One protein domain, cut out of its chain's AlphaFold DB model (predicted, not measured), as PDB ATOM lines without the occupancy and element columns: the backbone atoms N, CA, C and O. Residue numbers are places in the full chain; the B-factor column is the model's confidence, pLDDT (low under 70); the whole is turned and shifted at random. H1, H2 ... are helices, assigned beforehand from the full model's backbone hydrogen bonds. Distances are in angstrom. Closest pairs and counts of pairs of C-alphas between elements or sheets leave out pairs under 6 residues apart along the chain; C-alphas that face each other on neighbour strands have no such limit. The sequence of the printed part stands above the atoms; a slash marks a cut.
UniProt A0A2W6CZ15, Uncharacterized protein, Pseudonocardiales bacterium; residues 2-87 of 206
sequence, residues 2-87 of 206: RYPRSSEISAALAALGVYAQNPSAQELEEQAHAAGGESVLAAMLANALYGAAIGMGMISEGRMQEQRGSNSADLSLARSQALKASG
ATOM      1  N   ARG A   2     272.475 244.565 264.816       65.56
ATOM      2  CA  ARG A   2     271.083 244.294 264.409       65.56
ATOM      3  C   ARG A   2     270.936 242.788 264.194       65.56
ATOM      4  O   ARG A   2     271.751 242.219 263.479       65.56
ATOM      5  N   TYR A   3     269.923 242.170 264.798       72.88
ATOM      6  CA  TYR A   3     269.605 240.768 264.534       72.88
ATOM      7  C   TYR A   3     268.979 240.617 263.139       72.88
ATOM      8  O   TYR A   3     268.165 241.470 262.757       72.88
ATOM      9  N   PRO A   4     269.363 239.581 262.375       74.75
ATOM     10  CA  PRO A   4     268.763 239.319 261.077       74.75
ATOM     11  C   PRO A   4     267.285 238.927 261.231       74.75
ATOM     12  O   PRO A   4     266.912 238.230 262.174       74.75
ATOM     13  N   ARG A   5     266.440 239.400 260.313       77.25
ATOM     14  CA  ARG A   5     265.010 239.045 260.217       77.25
ATOM     15  C   ARG A   5     264.845 237.677 259.541       77.25
ATOM     16  O   ARG A   5     265.722 237.279 258.773       77.25
ATOM     17  N   SER A   6     263.713 236.993 259.742       70.69
ATOM     18  CA  SER A   6     263.423 235.701 259.081       70.69
ATOM     19  C   SER A   6     263.592 235.760 257.556       70.69
ATOM     20  O   SER A   6     264.203 234.872 256.965       70.69
ATOM     21  N   SER A   7     263.163 236.855 256.923       74.31
ATOM     22  CA  SER A   7     263.304 237.077 255.480       74.31
ATOM     23  C   SER A   7     264.757 237.182 254.998       74.31
ATOM     24  O   SER A   7     265.070 236.727 253.899       74.31
ATOM     25  N   GLU A   8     265.661 237.738 255.812       77.31
ATOM     26  CA  GLU A   8     267.091 237.851 255.487       77.31
ATOM     27  C   GLU A   8     267.769 236.470 255.541       77.31
ATOM     28  O   GLU A   8     268.592 236.143 254.686       77.31
ATOM     29  N   ILE A   9     267.372 235.625 256.496       74.56
ATOM     30  CA  ILE A   9     267.896 234.259 256.655       74.56
ATOM     31  C   ILE A   9     267.320 233.322 255.585       74.56
ATOM     32  O   ILE A   9     268.049 232.529 254.988       74.56
ATOM     33  N   SER A  10     266.026 233.446 255.289       63.53
ATOM     34  CA  SER A  10     265.357 232.669 254.245       63.53
ATOM     35  C   SER A  10     265.939 232.941 252.853       63.53
ATOM     36  O   SER A  10     266.155 232.013 252.073       63.53
ATOM     37  N   ALA A  11     266.287 234.198 252.558       73.75
ATOM     38  CA  ALA A  11     266.979 234.544 251.318       73.75
ATOM     39  C   ALA A  11     268.358 233.865 251.213       73.75
ATOM     40  O   ALA A  11     268.737 233.408 250.134       73.75
ATOM     41  N   ALA A  12     269.095 233.751 252.324       73.19
ATOM     42  CA  ALA A  12     270.373 233.041 252.357       73.19
ATOM     43  C   ALA A  12     270.201 231.524 252.149       73.19
ATOM     44  O   ALA A  12     270.971 230.916 251.408       73.19
ATOM     45  N   LEU A  13     269.159 230.919 252.726       70.44
ATOM     46  CA  LEU A  13     268.796 229.516 252.484       70.44
ATOM     47  C   LEU A  13     268.448 229.249 251.014       70.44
ATOM     48  O   LEU A  13     268.916 228.264 250.440       70.44
ATOM     49  N   ALA A  14     267.678 230.141 250.388       71.81
ATOM     50  CA  ALA A  14     267.385 230.071 248.958       71.81
ATOM     51  C   ALA A  14     268.663 230.216 248.108       71.81
ATOM     52  O   ALA A  14     268.863 229.460 247.161       71.81
ATOM     53  N   ALA A  15     269.574 231.124 248.477       62.28
ATOM     54  CA  ALA A  15     270.859 231.292 247.796       62.28
ATOM     55  C   ALA A  15     271.777 230.057 247.910       62.28
ATOM     56  O   ALA A  15     272.559 229.792 247.000       62.28
ATOM     57  N   LEU A  16     271.660 229.281 248.993       59.12
ATOM     58  CA  LEU A  16     272.339 227.990 249.162       59.12
ATOM     59  C   LEU A  16     271.592 226.813 248.512       59.12
ATOM     60  O   LEU A  16     272.038 225.674 248.627       59.12
ATOM     61  N   GLY A  17     270.463 227.064 247.840       61.88
ATOM     62  CA  GLY A  17     269.664 226.037 247.169       61.88
ATOM     63  C   GLY A  17     268.859 225.136 248.111       61.88
ATOM     64  O   GLY A  17     268.352 224.109 247.674       61.88
ATOM     65  N   VAL A  18     268.725 225.506 249.391       68.69
ATOM     66  CA  VAL A  18     267.908 224.765 250.373       68.69
ATOM     67  C   VAL A  18     266.418 224.983 250.111       68.69
ATOM     68  O   VAL A  18     265.612 224.073 250.296       68.69
ATOM     69  N   TYR A  19     266.058 226.171 249.621       60.66
ATOM     70  CA  TYR A  19     264.734 226.449 249.078       60.66
ATOM     71  C   TYR A  19     264.792 226.618 247.567       60.66
ATOM     72  O   TYR A  19     265.658 227.312 247.039       60.66
ATOM     73  N   ALA A  20     263.821 226.015 246.876       60.91
ATOM     74  CA  ALA A  20     263.678 226.151 245.430       60.91
ATOM     75  C   ALA A  20     263.358 227.598 245.012       60.91
ATOM     76  O   ALA A  20     263.738 228.019 243.923       60.91
ATOM     77  N   GLN A  21     262.651 228.346 245.868       68.81
ATOM     78  CA  GLN A  21     262.278 229.751 245.680       68.81
ATOM     79  C   GLN A  21     262.257 230.458 247.040       68.81
ATOM     80  O   GLN A  21     262.088 229.807 248.069       68.81
ATOM     81  N   ASN A  22     262.424 231.781 247.056       75.25
ATOM     82  CA  ASN A  22     262.340 232.542 248.301       75.25
ATOM     83  C   ASN A  22     260.864 232.626 248.752       75.25
ATOM     84  O   ASN A  22     260.049 233.092 247.952       75.25
ATOM     85  N   PRO A  23     260.511 232.204 249.981       77.69
ATOM     86  CA  PRO A  23     259.160 232.328 250.514       77.69
ATOM     87  C   PRO A  23     258.670 233.777 250.484       77.69
ATOM     88  O   PRO A  23     259.423 234.725 250.734       77.69
ATOM     89  N   SER A  24     257.391 233.948 250.186       84.69
ATOM     90  CA  SER A  24     256.691 235.224 250.273       84.69
ATOM     91  C   SER A  24     256.552 235.691 251.727       84.69
ATOM     92  O   SER A  24     256.659 234.916 252.678       84.69
ATOM     93  N   ALA A  25     256.273 236.984 251.915       85.25
ATOM     94  CA  ALA A  25     256.056 237.550 253.248       85.25
ATOM     95  C   ALA A  25     254.875 236.891 253.984       85.25
ATOM     96  O   ALA A  25     254.949 236.697 255.192       85.25
ATOM     97  N   GLN A  26     253.824 236.514 253.250       86.12
ATOM     98  CA  GLN A  26     252.663 235.828 253.813       86.12
ATOM     99  C   GLN A  26     253.025 234.413 254.290       86.12
ATOM    100  O   GLN A  26     252.665 234.034 255.398       86.12
ATOM    101  N   GLU A  27     253.796 233.659 253.501       84.00
ATOM    102  CA  GLU A  27     254.259 232.322 253.901       84.00
ATOM    103  C   GLU A  27     255.164 232.382 255.141       84.00
ATOM    104  O   GLU A  27     255.064 231.522 256.015       84.00
ATOM    105  N   LEU A  28     256.017 233.408 255.259       84.12
ATOM    106  CA  LEU A  28     256.837 233.619 256.458       84.12
ATOM    107  C   LEU A  28     255.985 233.960 257.686       84.12
ATOM    108  O   LEU A  28     256.273 233.466 258.773       84.12
ATOM    109  N   GLU A  29     254.930 234.760 257.534       86.50
ATOM    110  CA  GLU A  29     254.023 235.107 258.636       86.50
ATOM    111  C   GLU A  29     253.218 233.887 259.118       86.50
ATOM    112  O   GLU A  29     253.109 233.645 260.323       86.50
ATOM    113  N   GLU A  30     252.737 233.054 258.190       88.31
ATOM    114  CA  GLU A  30     252.069 231.782 258.496       88.31
ATOM    115  C   GLU A  30     253.018 230.799 259.206       88.31
ATOM    116  O   GLU A  30     252.657 230.202 260.226       88.31
ATOM    117  N   GLN A  31     254.263 230.677 258.731       86.12
ATOM    118  CA  GLN A  31     255.296 229.863 259.379       86.12
ATOM    119  C   GLN A  31     255.675 230.400 260.762       86.12
ATOM    120  O   GLN A  31     255.869 229.612 261.689       86.12
ATOM    121  N   ALA A  32     255.755 231.722 260.929       86.62
ATOM    122  CA  ALA A  32     256.060 232.346 262.211       86.62
ATOM    123  C   ALA A  32     254.953 232.050 263.222       86.62
ATOM    124  O   ALA A  32     255.248 231.703 264.366       86.62
ATOM    125  N   HIS A  33     253.688 232.117 262.801       89.25
ATOM    126  CA  HIS A  33     252.562 231.742 263.649       89.25
ATOM    127  C   HIS A  33     252.632 230.264 264.062       89.25
ATOM    128  O   HIS A  33     252.523 229.955 265.250       89.25
ATOM    129  N   ALA A  34     252.899 229.362 263.112       87.50
ATOM    130  CA  ALA A  34     253.035 227.929 263.380       87.50
ATOM    131  C   ALA A  34     254.227 227.588 264.297       87.50
ATOM    132  O   ALA A  34     254.128 226.685 265.127       87.50
ATOM    133  N   ALA A  35     255.338 228.322 264.185       83.69
ATOM    134  CA  ALA A  35     256.543 228.141 264.998       83.69
ATOM    135  C   ALA A  35     256.436 228.738 266.417       83.69
ATOM    136  O   ALA A  35     257.358 228.586 267.215       83.69
ATOM    137  N   GLY A  36     255.338 229.427 266.749       88.69
ATOM    138  CA  GLY A  36     255.169 230.098 268.044       88.69
ATOM    139  C   GLY A  36     255.770 231.508 268.115       88.69
ATOM    140  O   GLY A  36     255.925 232.055 269.206       88.69
ATOM    141  N   GLY A  37     256.094 232.112 266.970       89.50
ATOM    142  CA  GLY A  37     256.492 233.511 266.828       89.50
ATOM    143  C   GLY A  37     257.690 233.732 265.899       89.50
ATOM    144  O   GLY A  37     258.484 232.833 265.628       89.50
ATOM    145  N   GLU A  38     257.864 234.983 265.469       84.94
ATOM    146  CA  GLU A  38     258.930 235.412 264.546       84.94
ATOM    147  C   GLU A  38     260.344 235.130 265.078       84.94
ATOM    148  O   GLU A  38     261.227 234.726 264.328       84.94
ATOM    149  N   SER A  39     260.582 235.296 266.383       81.38
ATOM    150  CA  SER A  39     261.893 235.014 266.982       81.38
ATOM    151  C   SER A  39     262.243 233.527 266.956       81.38
ATOM    152  O   SER A  39     263.410 233.175 266.789       81.38
ATOM    153  N   VAL A  40     261.238 232.658 267.109       78.38
ATOM    154  CA  VAL A  40     261.422 231.203 267.044       78.38
ATOM    155  C   VAL A  40     261.675 230.787 265.601       78.38
ATOM    156  O   VAL A  40     262.648 230.078 265.344       78.38
ATOM    157  N   LEU A  41     260.894 231.311 264.649       80.44
ATOM    158  CA  LEU A  41     261.128 231.089 263.222       80.44
ATOM    159  C   LEU A  41     262.526 231.559 262.795       80.44
ATOM    160  O   LEU A  41     263.240 230.823 262.119       80.44
ATOM    161  N   ALA A  42     262.957 232.750 263.220       77.94
ATOM    162  CA  ALA A  42     264.288 233.261 262.907       77.94
ATOM    163  C   ALA A  42     265.400 232.341 263.443       77.94
ATOM    164  O   ALA A  42     266.354 232.053 262.722       77.94
ATOM    165  N   ALA A  43     265.266 231.828 264.672       76.19
ATOM    166  CA  ALA A  43     266.213 230.863 265.234       76.19
ATOM    167  C   ALA A  43     266.206 229.525 264.469       76.19
ATOM    168  O   ALA A  43     267.270 228.976 264.178       76.19
ATOM    169  N   MET A  44     265.027 229.022 264.088       76.06
ATOM    170  CA  MET A  44     264.890 227.805 263.279       76.06
ATOM    171  C   MET A  44     265.561 227.953 261.911       76.06
ATOM    172  O   MET A  44     266.350 227.093 261.521       76.06
ATOM    173  N   LEU A  45     265.297 229.055 261.204       79.81
ATOM    174  CA  LEU A  45     265.907 229.340 259.906       79.81
ATOM    175  C   LEU A  45     267.424 229.536 260.032       79.81
ATOM    176  O   LEU A  45     268.168 229.067 259.173       79.81
ATOM    177  N   ALA A  46     267.905 230.177 261.104       80.12
ATOM    178  CA  ALA A  46     269.341 230.334 261.349       80.12
ATOM    179  C   ALA A  46     270.029 228.976 261.553       80.12
ATOM    180  O   ALA A  46     271.089 228.728 260.980       80.12
ATOM    181  N   ASN A  47     269.399 228.072 262.308       77.69
ATOM    182  CA  ASN A  47     269.899 226.712 262.509       77.69
ATOM    183  C   ASN A  47     269.853 225.885 261.215       77.69
ATOM    184  O   ASN A  47     270.791 225.142 260.934       77.69
ATOM    185  N   ALA A  48     268.808 226.041 260.396       78.25
ATOM    186  CA  ALA A  48     268.738 225.410 259.079       78.25
ATOM    187  C   ALA A  48     269.858 225.918 258.153       78.25
ATOM    188  O   ALA A  48     270.507 225.122 257.472       78.25
ATOM    189  N   LEU A  49     270.129 227.228 258.171       79.50
ATOM    190  CA  LEU A  49     271.203 227.848 257.395       79.50
ATOM    191  C   LEU A  49     272.575 227.330 257.835       79.50
ATOM    192  O   LEU A  49     273.413 226.988 257.000       79.50
ATOM    193  N   TYR A  50     272.779 227.215 259.147       81.50
ATOM    194  CA  TYR A  50     273.972 226.608 259.724       81.50
ATOM    195  C   TYR A  50     274.145 225.144 259.288       81.50
ATOM    196  O   TYR A  50     275.219 224.768 258.821       81.50
ATOM    197  N   GLY A  51     273.085 224.333 259.360       78.69
ATOM    198  CA  GLY A  51     273.107 222.940 258.905       78.69
ATOM    199  C   GLY A  51     273.447 222.800 257.416       78.69
ATOM    200  O   GLY A  51     274.273 221.966 257.043       78.69
ATOM    201  N   ALA A  52     272.885 223.659 256.563       77.50
ATOM    202  CA  ALA A  52     273.208 223.691 255.136       77.50
ATOM    203  C   ALA A  52     274.682 224.046 254.880       77.50
ATOM    204  O   ALA A  52     275.349 223.407 254.062       77.50
ATOM    205  N   ALA A  53     275.215 225.024 255.618       81.38
ATOM    206  CA  ALA A  53     276.626 225.388 255.554       81.38
ATOM    207  C   ALA A  53     277.547 224.235 256.005       81.38
ATOM    208  O   ALA A  53     278.559 223.986 255.348       81.38
ATOM    209  N   ILE A  54     277.180 223.489 257.059       82.06
ATOM    210  CA  ILE A  54     277.900 222.270 257.473       82.06
ATOM    211  C   ILE A  54     277.934 221.251 256.331       82.06
ATOM    212  O   ILE A  54     279.010 220.756 255.995       82.06
ATOM    213  N   GLY A  55     276.787 220.959 255.707       78.81
ATOM    214  CA  GLY A  55     276.707 219.993 254.606       78.81
ATOM    215  C   GLY A  55     277.623 220.357 253.433       78.81
ATOM    216  O   GLY A  55     278.358 219.509 252.921       78.81
ATOM    217  N   MET A  56     277.658 221.639 253.059       81.00
ATOM    218  CA  MET A  56     278.579 222.146 252.035       81.00
ATOM    219  C   MET A  56     280.050 222.012 252.450       81.00
ATOM    220  O   MET A  56     280.885 221.637 251.622       81.00
ATOM    221  N   GLY A  57     280.366 222.274 253.722       81.06
ATOM    222  CA  GLY A  57     281.696 222.067 254.294       81.06
ATOM    223  C   GLY A  57     282.140 220.607 254.218       81.06
ATOM    224  O   GLY A  57     283.219 220.332 253.704       81.06
ATOM    225  N   MET A  58     281.279 219.666 254.620       83.00
ATOM    226  CA  MET A  58     281.555 218.223 254.565       83.00
ATOM    227  C   MET A  58     281.861 217.738 253.145       83.00
ATOM    228  O   MET A  58     282.849 217.039 252.935       83.00
ATOM    229  N   ILE A  59     281.048 218.131 252.157       83.50
ATOM    230  CA  ILE A  59     281.270 217.756 250.749       83.50
ATOM    231  C   ILE A  59     282.579 218.360 250.233       83.50
ATOM    232  O   ILE A  59     283.331 217.700 249.516       83.50
ATOM    233  N   SER A  60     282.859 219.616 250.588       81.31
ATOM    234  CA  SER A  60     284.083 220.305 250.174       81.31
ATOM    235  C   SER A  60     285.328 219.656 250.783       81.31
ATOM    236  O   SER A  60     286.283 219.397 250.056       81.31
ATOM    237  N   GLU A  61     285.303 219.325 252.078       84.38
ATOM    238  CA  GLU A  61     286.389 218.607 252.756       84.38
ATOM    239  C   GLU A  61     286.587 217.193 252.199       84.38
ATOM    240  O   GLU A  61     287.727 216.802 251.957       84.38
ATOM    241  N   GLY A  62     285.508 216.451 251.924       81.25
ATOM    242  CA  GLY A  62     285.597 215.131 251.289       81.25
ATOM    243  C   GLY A  62     286.297 215.198 249.929       81.25
ATOM    244  O   GLY A  62     287.237 214.450 249.670       81.25
ATOM    245  N   ARG A  63     285.946 216.190 249.098       83.50
ATOM    246  CA  ARG A  63     286.642 216.441 247.823       83.50
ATOM    247  C   ARG A  63     288.105 216.838 248.010       83.50
ATOM    248  O   ARG A  63     288.934 216.463 247.187       83.50
ATOM    249  N   MET A  64     288.436 217.602 249.055       80.69
ATOM    250  CA  MET A  64     289.831 217.934 249.374       80.69
ATOM    251  C   MET A  64     290.623 216.673 249.735       80.69
ATOM    252  O   MET A  64     291.735 216.507 249.249       80.69
ATOM    253  N   GLN A  65     290.048 215.766 250.525       81.62
ATOM    254  CA  GLN A  65     290.693 214.505 250.910       81.62
ATOM    255  C   GLN A  65     290.941 213.572 249.715       81.62
ATOM    256  O   GLN A  65     291.953 212.875 249.679       81.62
ATOM    257  N   GLU A  66     290.050 213.576 248.723       83.00
ATOM    258  CA  GLU A  66     290.202 212.799 247.485       83.00
ATOM    259  C   GLU A  66     291.301 213.348 246.550       83.00
ATOM    260  O   GLU A  66     291.797 212.632 245.674       83.00
ATOM    261  N   GLN A  67     291.719 214.609 246.720       79.69
ATOM    262  CA  GLN A  67     292.774 215.215 245.908       79.69
ATOM    263  C   GLN A  67     294.168 214.757 246.358       79.69
ATOM    264  O   GLN A  67     294.593 214.962 247.496       79.69
ATOM    265  N   ARG A  68     294.944 214.194 245.419       58.84
ATOM    266  CA  ARG A  68     296.359 213.862 245.651       58.84
ATOM    267  C   ARG A  68     297.137 215.118 246.053       58.84
ATOM    268  O   ARG A  68     297.246 216.048 245.260       58.84
ATOM    269  N   GLY A  69     297.719 215.103 247.251       66.00
ATOM    270  CA  GLY A  69     298.545 216.195 247.777       66.00
ATOM    271  C   GLY A  69     297.859 217.084 248.816       66.00
ATOM    272  O   GLY A  69     298.529 217.964 249.352       66.00
ATOM    273  N   SER A  70     296.583 216.846 249.145       70.44
ATOM    274  CA  SER A  70     295.965 217.488 250.309       70.44
ATOM    275  C   SER A  70     296.695 217.058 251.581       70.44
ATOM    276  O   SER A  70     296.850 215.865 251.854       70.44
ATOM    277  N   ASN A  71     297.190 218.035 252.338       75.31
ATOM    278  CA  ASN A  71     297.846 217.793 253.615       75.31
ATOM    279  C   ASN A  71     296.931 218.213 254.781       75.31
ATOM    280  O   ASN A  71     295.933 218.918 254.615       75.31
ATOM    281  N   SER A  72     297.275 217.779 255.994       78.81
ATOM    282  CA  SER A  72     296.497 218.084 257.201       78.81
ATOM    283  C   SER A  72     296.415 219.584 257.522       78.81
ATOM    284  O   SER A  72     295.454 220.014 258.163       78.81
ATOM    285  N   ALA A  73     297.376 220.392 257.063       82.31
ATOM    286  CA  ALA A  73     297.396 221.832 257.296       82.31
ATOM    287  C   ALA A  73     296.338 222.568 256.458       82.31
ATOM    288  O   ALA A  73     295.691 223.474 256.980       82.31
ATOM    289  N   ASP A  74     296.093 222.144 255.216       80.25
ATOM    290  CA  ASP A  74     295.068 222.741 254.347       80.25
ATOM    291  C   ASP A  74     293.656 222.497 254.895       80.25
ATOM    292  O   ASP A  74     292.835 223.416 254.960       80.25
ATOM    293  N   LEU A  75     293.392 221.278 255.378       81.88
ATOM    294  CA  LEU A  75     292.143 220.949 256.075       81.88
ATOM    295  C   LEU A  75     291.993 221.762 257.367       81.88
ATOM    296  O   LEU A  75     290.922 222.306 257.642       81.88
ATOM    297  N   SER A  76     293.068 221.899 258.149       80.75
ATOM    298  CA  SER A  76     293.058 222.725 259.361       80.75
ATOM    299  C   SER A  76     292.782 224.199 259.048       80.75
ATOM    300  O   SER A  76     292.037 224.861 259.776       80.75
ATOM    301  N   LEU A  77     293.353 224.726 257.961       80.94
ATOM    302  CA  LEU A  77     293.120 226.095 257.514       80.94
ATOM    303  C   LEU A  77     291.661 226.294 257.099       80.94
ATOM    304  O   LEU A  77     291.044 227.256 257.561       80.94
ATOM    305  N   ALA A  78     291.098 225.390 256.292       77.81
ATOM    306  CA  ALA A  78     289.698 225.442 255.867       77.81
ATOM    307  C   ALA A  78     288.739 225.438 257.069       77.81
ATOM    308  O   ALA A  78     287.894 226.328 257.189       77.81
ATOM    309  N   ARG A  79     288.943 224.528 258.030       80.44
ATOM    310  CA  ARG A  79     288.144 224.449 259.269       80.44
ATOM    311  C   ARG A  79     288.236 225.714 260.118       80.44
ATOM    312  O   ARG A  79     287.230 226.166 260.663       80.44
ATOM    313  N   SER A  80     289.412 226.344 260.182       76.12
ATOM    314  CA  SER A  80     289.586 227.604 260.919       76.12
ATOM    315  C   SER A  80     288.735 228.755 260.361       76.12
ATOM    316  O   SER A  80     288.363 229.658 261.111       76.12
ATOM    317  N   GLN A  81     288.390 228.724 259.066       77.31
ATOM    318  CA  GLN A  81     287.551 229.757 258.455       77.31
ATOM    319  C   GLN A  81     286.104 229.683 258.936       77.31
ATOM    320  O   GLN A  81     285.479 230.729 259.079       77.31
ATOM    321  N   ALA A  82     285.585 228.494 259.260       76.19
ATOM    322  CA  ALA A  82     284.240 228.355 259.820       76.19
ATOM    323  C   ALA A  82     284.118 229.063 261.181       76.19
ATOM    324  O   ALA A  82     283.145 229.774 261.435       76.19
ATOM    325  N   LEU A  83     285.144 228.938 262.031       73.50
ATOM    326  CA  LEU A  83     285.196 229.617 263.329       73.50
ATOM    327  C   LEU A  83     285.345 231.134 263.165       73.50
ATOM    328  O   LEU A  83     284.616 231.882 263.809       73.50
ATOM    329  N   LYS A  84     286.194 231.602 262.242       71.62
ATOM    330  CA  LYS A  84     286.295 233.038 261.919       71.62
ATOM    331  C   LYS A  84     284.977 233.608 261.388       71.62
ATOM    332  O   LYS A  84     284.547 234.671 261.821       71.62
ATOM    333  N   ALA A  85     284.309 232.888 260.487       73.12
ATOM    334  CA  ALA A  85     283.041 233.303 259.890       73.12
ATOM    335  C   ALA A  85     281.893 233.383 260.909       73.12
ATOM    336  O   ALA A  85     280.953 234.148 260.706       73.12
ATOM    337  N   SER A  86     281.984 232.652 262.026       70.50
ATOM    338  CA  SER A  86     281.026 232.774 263.131       70.50
ATOM    339  C   SER A  86     281.110 234.117 263.878       70.50
ATOM    340  O   SER A  86     280.274 234.396 264.733       70.50
ATOM    341  N   GLY A  87     282.111 234.958 263.575       68.62
ATOM    342  CA  GLY A  87     282.360 236.224 264.273       68.62
ATOM    343  C   GLY A  87     282.898 236.039 265.695       68.62
ATOM    344  O   GLY A  87     283.004 237.004 266.451       68.62
TER     345      GLY A  87
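AT A GLANCE: This is residues 2 to 87 of the 206 residues of an uncharacterized protein of Pseudonocardiales bacterium (UniProt A0A2W6CZ15). Look for one long straight helix, H3, which makes the longest axis of an elongated, loosely built model; near its first end H1 runs beside it and H2 lies across that end. Past the far end of H3, at residue 66, the backbone turns through residues 67 to 71 and folds back as H4, which runs beside H3 in the opposite direction with few contacts. The printed part has 86 residues with four named helices, in the order H1, H2, H3, H4, and no named strand; the class is all helix. The whole is loose, with a radius of gyration of the C-alphas of 16.3 A, and its C-alphas span 50 by 26 by 17 A.

HOW THE PARTS SIT: Go along the printed part from Arg 2 and you first meet H1, residues 6 to 15, and then H2, residues 25 to 34. These two only just touch, with 3 pairs of C-alphas within 8 A, the closest those of Ser 6 and Leu 28 at 7.4 A. They run opposite ways at a steep tilt of 68 degrees, only just short of about perpendicular. Next comes H3, residues 38 to 66; it touches H1, the closest C-alphas being those of Ser 6 and Ala 42 at 4.6 A, at a shallow tilt of 23 degrees and the same way. H2 and H3 touch only at the corner by their link, H3 with residues 38 to 41 alone; the closest C-alphas are those of Ala 32 and Glu 38, 4.8 A apart, and the lines are about perpendicular at 79 degrees. Last comes H4, residues 72 to 85, close to H3 but not clearly touching it: the closest C-alphas, those of Glu 61 and Leu 75, are 7.0 A apart. H3 and H4 run opposite ways at a shallow tilt of 15 degrees. H4 is apart from H1 and from H2. Each O i to N i+4 pair is within hydrogen-bond range in H1, H2 and H3; in H4, 8 of 10 are.

IN THESE COORDINATES: Find C-alpha 6 at (263.423, 235.701, 259.081), where H1 begins; it runs 14.2 A to C-alpha 15. H2 runs 14.3 A from C-alpha 25 to C-alpha 34. From C-alpha 38 at (258.930, 235.412, 264.546), H3 runs 42.2 A to C-alpha 66. H4 covers 20.5 A from C-alpha 72 and ends at C-alpha 85, at (283.041, 233.303, 259.890).

THE WHOLE: The two C-alphas farthest apart are those of His 33 and Gly 69, at 51.1 A. The printed part has no cut and no long link; H2 to H3 and H3 to H4 are tight, and H1 to H2 is short. The mean pLDDT of the printed part is 77.5; look for values under 70 at residues 2, 10, 15 to 21, 68 to 69 and 87.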